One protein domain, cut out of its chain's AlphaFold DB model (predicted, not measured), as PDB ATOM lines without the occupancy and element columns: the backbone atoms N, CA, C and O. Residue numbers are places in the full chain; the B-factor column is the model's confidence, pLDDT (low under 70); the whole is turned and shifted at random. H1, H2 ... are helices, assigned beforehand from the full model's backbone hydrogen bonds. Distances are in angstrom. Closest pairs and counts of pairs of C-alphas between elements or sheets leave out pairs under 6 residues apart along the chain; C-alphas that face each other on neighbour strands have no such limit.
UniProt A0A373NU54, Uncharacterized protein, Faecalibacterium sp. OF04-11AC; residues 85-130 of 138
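This is residues 85 to 130 of the 138 residues of an uncharacterized protein of Faecalibacterium sp. OF04-11AC (UniProt A0A373NU54). Two helices, H1 and the much longer H2, meet near their ends as an open V, with residues 99 to 102 turning the corner between them. The rest of each arm sticks out: residues 85 to 96 on one side and residues 110 to 130 on the other stand free. The printed part has 46 residues, with two named helices in the order H1, H2 and no named strand; the class is all helix. It is only just loose, close to extended, with a radius of gyration of the C-alphas of 13.9 A, and only just flat, spanning 42 by 28 by 9 A.

H1, residues 85 to 98, begins at C-alpha 85 (90.009, 54.288, 134.469) and is 19.9 A long from first to last C-alpha. H2, residues 103 to 128, is 37.3 A long and ends at C-alpha 128 (66.515, 66.556, 126.321).

H1 and H2 are close but not clearly touching; their closest C-alphas, of Ile 98 and Ile 106, are 6.9 A apart. They run opposite ways at a steep tilt of 44 degrees. In H1 and H2 every O i to N i+4 pair is within hydrogen-bond range.

The two C-alphas farthest apart, of Asn 100 and Gly 130, are 42.2 A apart. The printed part has no cut, and the link from H1 to H2 is tight. The model's pLDDT is under 70 at residues 121 to 130.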
ATOM      1  N   GLN A  85      89.131  53.829 135.552       81.62
ATOM      2  CA  GLN A  85      90.009  54.288 134.469       81.62
ATOM      3  C   GLN A  85      89.748  55.748 134.083       81.62
ATOM      4  O   GLN A  85      90.679  56.500 133.810       81.62
ATOM      5  N   LEU A  86      88.478  56.152 134.071       78.75
ATOM      6  CA  LEU A  86      88.077  57.517 133.749       78.75
ATOM      7  C   LEU A  86      88.388  58.461 134.918       78.75
ATOM      8  O   LEU A  86      88.854  59.571 134.687       78.75
ATOM      9  N   ALA A  87      88.234  58.000 136.162       80.81
ATOM     10  CA  ALA A  87      88.660  58.755 137.338       80.81
ATOM     11  C   ALA A  87      90.176  59.029 137.331       80.81
ATOM     12  O   ALA A  87      90.593  60.163 137.554       80.81
ATOM     13  N   GLU A  88      91.002  58.026 137.017       84.44
ATOM     14  CA  GLU A  88      92.457  58.202 136.893       84.44
ATOM     15  C   GLU A  88      92.844  59.134 135.735       84.44
ATOM     16  O   GLU A  88      93.724  59.983 135.888       84.44
ATOM     17  N   ALA A  89      92.150  59.052 134.596       86.69
ATOM     18  CA  ALA A  89      92.370  59.975 133.485       86.69
ATOM     19  C   ALA A  89      92.059  61.431 133.879       86.69
ATOM     20  O   ALA A  89      92.862  62.325 133.609       86.69
ATOM     21  N   ILE A  90      90.938  61.663 134.572       85.00
ATOM     22  CA  ILE A  90      90.545  62.994 135.059       85.00
ATOM     23  C   ILE A  90      91.573  63.524 136.061       85.00
ATOM     24  O   ILE A  90      91.995  64.673 135.941       85.00
ATOM     25  N   LYS A  91      92.023  62.693 137.010       86.38
ATOM     26  CA  LYS A  91      93.059  63.077 137.980       86.38
ATOM     27  C   LYS A  91      94.357  63.484 137.295       86.38
ATOM     28  O   LYS A  91      94.921  64.508 137.660       86.38
ATOM     29  N   LYS A  92      94.818  62.715 136.305       88.12
ATOM     30  CA  LYS A  92      96.046  63.032 135.569       88.12
ATOM     31  C   LYS A  92      95.923  64.364 134.827       88.12
ATOM     32  O   LYS A  92      96.794  65.213 134.963       88.12
ATOM     33  N   CYS A  93      94.813  64.580 134.122       80.69
ATOM     34  CA  CYS A  93      94.555  65.848 133.437       80.69
ATOM     35  C   CYS A  93      94.469  67.034 134.409       80.69
ATOM     36  O   CYS A  93      95.002  68.100 134.114       80.69
ATOM     37  N   ALA A  94      93.825  66.854 135.565       81.56
ATOM     38  CA  ALA A  94      93.746  67.883 136.596       81.56
ATOM     39  C   ALA A  94      95.125  68.176 137.204       81.56
ATOM     40  O   ALA A  94      95.481  69.337 137.373       81.56
ATOM     41  N   HIS A  95      95.919  67.144 137.483       83.69
ATOM     42  CA  HIS A  95      97.270  67.288 138.014       83.69
ATOM     43  C   HIS A  95      98.180  68.039 137.035       83.69
ATOM     44  O   HIS A  95      98.828  69.002 137.432       83.69
ATOM     45  N   ASP A  96      98.177  67.658 135.755       79.06
ATOM     46  CA  ASP A  96      98.960  68.332 134.712       79.06
ATOM     47  C   ASP A  96      98.553  69.807 134.561       79.06
ATOM     48  O   ASP A  96      99.405  70.667 134.337       79.06
ATOM     49  N   ALA A  97      97.258  70.104 134.721       75.19
ATOM     50  CA  ALA A  97      96.756  71.467 134.694       75.19
ATOM     51  C   ALA A  97      97.179  72.261 135.931       75.19
ATOM     52  O   ALA A  97      97.543  73.408 135.761       75.19
ATOM     53  N   ILE A  98      97.152  71.675 137.134       78.62
ATOM     54  CA  ILE A  98      97.328  72.372 138.424       78.62
ATOM     55  C   ILE A  98      98.799  72.514 138.840       78.62
ATOM     56  O   ILE A  98      99.126  73.441 139.573       78.62
ATOM     57  N   TYR A  99      99.693  71.644 138.359       76.75
ATOM     58  CA  TYR A  99     101.073  71.503 138.850       76.75
ATOM     59  C   TYR A  99     101.904  72.805 138.905       76.75
ATOM     60  O   TYR A  99     102.870  72.871 139.659       76.75
ATOM     61  N   ASN A 100     101.539  73.846 138.146       74.50
ATOM     62  CA  ASN A 100     102.247  75.133 138.123       74.50
ATOM     63  C   ASN A 100     101.392  76.345 138.543       74.50
ATOM     64  O   ASN A 100     101.827  77.474 138.321       74.50
ATOM     65  N   LEU A 101     100.188  76.148 139.092       79.06
ATOM     66  CA  LEU A 101      99.310  77.254 139.493       79.06
ATOM     67  C   LEU A 101      99.422  77.569 140.982       79.06
ATOM     68  O   LEU A 101      99.651  76.691 141.812       79.06
ATOM     69  N   SER A 102      99.234  78.844 141.304       80.19
ATOM     70  CA  SER A 102      99.085  79.326 142.678       80.19
ATOM     71  C   SER A 102      97.712  78.967 143.257       80.19
ATOM     72  O   SER A 102      96.754  78.748 142.514       80.19
ATOM     73  N   ASP A 103      97.591  78.958 144.586       78.81
ATOM     74  CA  ASP A 103      96.342  78.619 145.284       78.81
ATOM     75  C   ASP A 103      95.150  79.489 144.830       78.81
ATOM     76  O   ASP A 103      94.051  78.981 144.605       78.81
ATOM     77  N   GLU A 104      95.385  80.781 144.573       82.19
ATOM     78  CA  GLU A 104      94.377  81.720 144.057       82.19
ATOM     79  C   GLU A 104      93.834  81.302 142.677       82.19
ATOM     80  O   GLU A 104      92.645  81.436 142.365       82.19
ATOM     81  N   GLU A 105      94.714  80.795 141.815       80.00
ATOM     82  CA  GLU A 105      94.343  80.349 140.478       80.00
ATOM     83  C   GLU A 105      93.671  78.974 140.508       80.00
ATOM     84  O   GLU A 105      92.794  78.709 139.681       80.00
ATOM     85  N   ILE A 106      94.023  78.132 141.483       80.88
ATOM     86  CA  ILE A 106      93.347  76.858 141.747       80.88
ATOM     87  C   ILE A 106      91.894  77.110 142.164       80.88
ATOM     88  O   ILE A 106      90.987  76.462 141.636       80.88
ATOM     89  N   ASP A 107      91.631  78.082 143.036       81.81
ATOM     90  CA  ASP A 107      90.262  78.403 143.465       81.81
ATOM     91  C   ASP A 107      89.418  79.016 142.340       81.81
ATOM     92  O   ASP A 107      88.231  78.697 142.170       81.81
ATOM     93  N   LYS A 108      90.046  79.822 141.479       86.06
ATOM     94  CA  LYS A 108      89.413  80.314 140.250       86.06
ATOM     95  C   LYS A 108      89.117  79.178 139.267       86.06
ATOM     96  O   LYS A 108      88.054  79.166 138.642       86.06
ATOM     97  N   LEU A 109      90.033  78.219 139.130       84.44
ATOM     98  CA  LEU A 109      89.852  77.033 138.294       84.44
ATOM     99  C   LEU A 109      88.700  76.162 138.806       84.44
ATOM    100  O   LEU A 109      87.870  75.742 137.999       84.44
ATOM    101  N   ARG A 110      88.596  75.954 140.125       84.62
ATOM    102  CA  ARG A 110      87.474  75.240 140.762       84.62
ATOM    103  C   ARG A 110      86.135  75.892 140.434       84.62
ATOM    104  O   ARG A 110      85.264  75.234 139.872       84.62
ATOM    105  N   SER A 111      86.023  77.198 140.675       84.81
ATOM    106  CA  SER A 111      84.800  77.964 140.392       84.81
ATOM    107  C   SER A 111      84.394  77.876 138.913       84.81
ATOM    108  O   SER A 111      83.218  77.730 138.577       84.81
ATOM    109  N   ASN A 112      85.372  77.930 138.001       85.19
ATOM    110  CA  ASN A 112      85.125  77.794 136.565       85.19
ATOM    111  C   ASN A 112      84.702  76.373 136.171       85.19
ATOM    112  O   ASN A 112      83.833  76.222 135.313       85.19
ATOM    113  N   LEU A 113      85.296  75.343 136.777       86.25
ATOM    114  CA  LEU A 113      84.953  73.947 136.512       86.25
ATOM    115  C   LEU A 113      83.531  73.632 136.986       86.25
ATOM    116  O   LEU A 113      82.761  73.041 136.234       86.25
ATOM    117  N   GLU A 114      83.155  74.086 138.181       85.69
ATOM    118  CA  GLU A 114      81.789  73.962 138.704       85.69
ATOM    119  C   GLU A 114      80.772  74.651 137.792       85.69
ATOM    120  O   GLU A 114      79.734  74.072 137.462       85.69
ATOM    121  N   LYS A 115      81.101  75.856 137.311       88.06
ATOM    122  CA  LYS A 115      80.263  76.573 136.349       88.06
ATOM    123  C   LYS A 115      80.115  75.805 135.036       88.06
ATOM    124  O   LYS A 115      79.008  75.679 134.529       88.06
ATOM    125  N   LEU A 116      81.205  75.255 134.502       85.12
ATOM    126  CA  LEU A 116      81.193  74.502 133.245       85.12
ATOM    127  C   LEU A 116      80.396  73.197 133.375       85.12
ATOM    128  O   LEU A 116      79.645  72.834 132.469       85.12
ATOM    129  N   ILE A 117      80.502  72.525 134.523       85.62
ATOM    130  CA  ILE A 117      79.670  71.370 134.870       85.62
ATOM    131  C   ILE A 117      78.191  71.783 134.893       85.62
ATOM    132  O   ILE A 117      77.373  71.152 134.221       85.62
ATOM    133  N   PHE A 118      77.840  72.865 135.591       80.62
ATOM    134  CA  PHE A 118      76.463  73.363 135.656       80.62
ATOM    135  C   PHE A 118      75.904  73.756 134.278       80.62
ATOM    136  O   PHE A 118      74.769  73.397 133.942       80.62
ATOM    137  N   ASP A 119      76.711  74.428 133.457       78.38
ATOM    138  CA  ASP A 119      76.367  74.806 132.084       78.38
ATOM    139  C   ASP A 119      76.155  73.561 131.206       78.38
ATOM    140  O   ASP A 119      75.198  73.495 130.435       78.38
ATOM    141  N   SER A 120      76.984  72.523 131.359       75.81
ATOM    142  CA  SER A 120      76.796  71.261 130.633       75.81
ATOM    143  C   SER A 120      75.479  70.570 131.002       75.81
ATOM    144  O   SER A 120      74.753  70.121 130.114       75.81
ATOM    145  N   PHE A 121      75.100  70.571 132.286       69.50
ATOM    146  CA  PHE A 121      73.823  70.015 132.734       69.50
ATOM    147  C   PHE A 121      72.629  70.828 132.238       69.50
ATOM    148  O   PHE A 121      71.625  70.248 131.825       69.50
ATOM    149  N   THR A 122      72.714  72.159 132.258       61.44
ATOM    150  CA  THR A 122      71.631  73.015 131.756       61.44
ATOM    151  C   THR A 122      71.473  72.866 130.245       61.44
ATOM    152  O   THR A 122      70.359  72.613 129.788       61.44
ATOM    153  N   VAL A 123      72.559  72.901 129.468       57.53
ATOM    154  CA  VAL A 123      72.535  72.688 128.007       57.53
ATOM    155  C   VAL A 123      72.010  71.295 127.634       57.53
ATOM    156  O   VAL A 123      71.207  71.174 126.703       57.53
ATOM    157  N   GLU A 124      72.401  70.238 128.354       55.22
ATOM    158  CA  GLU A 124      71.866  68.892 128.112       55.22
ATOM    159  C   GLU A 124      70.383  68.766 128.469       55.22
ATOM    160  O   GLU A 124      69.643  68.077 127.760       55.22
ATOM    161  N   ARG A 125      69.917  69.462 129.512       50.66
ATOM    162  CA  ARG A 125      68.495  69.506 129.876       50.66
ATOM    163  C   ARG A 125      67.671  70.253 128.825       50.66
ATOM    164  O   ARG A 125      66.632  69.753 128.415       50.66
ATOM    165  N   PHE A 126      68.184  71.359 128.279       49.75
ATOM    166  CA  PHE A 126      67.558  72.063 127.147       49.75
ATOM    167  C   PHE A 126      67.504  71.222 125.859       49.75
ATOM    168  O   PHE A 126      66.565  71.363 125.072       49.75
ATOM    169  N   ARG A 127      68.484  70.335 125.634       52.53
ATOM    170  CA  ARG A 127      68.457  69.375 124.515       52.53
ATOM    171  C   ARG A 127      67.502  68.204 124.749       52.53
ATOM    172  O   ARG A 127      66.861  67.779 123.792       52.53
ATOM    173  N   LYS A 128      67.408  67.680 125.976       50.72
ATOM    174  CA  LYS A 128      66.515  66.556 126.321       50.72
ATOM    175  C   LYS A 128      65.047  66.963 126.437       50.72
ATOM    176  O   LYS A 128      64.197  66.214 125.971       50.72
ATOM    177  N   ASP A 129      64.764  68.150 126.964       47.72
ATOM    178  CA  ASP A 129      63.394  68.651 127.155       47.72
ATOM    179  C   ASP A 129      62.847  69.387 125.920       47.72
ATOM    180  O   ASP A 129      61.815  70.049 125.997       47.72
ATOM    181  N   GLY A 130      63.518  69.262 124.766       48.25
ATOM    182  CA  GLY A 130      63.029  69.762 123.484       48.25
ATOM    183  C   GLY A 130      62.704  71.249 123.520       48.25
ATOM    184  O   GLY A 130      61.535  71.602 123.446       48.25
TER     185      GLY A 130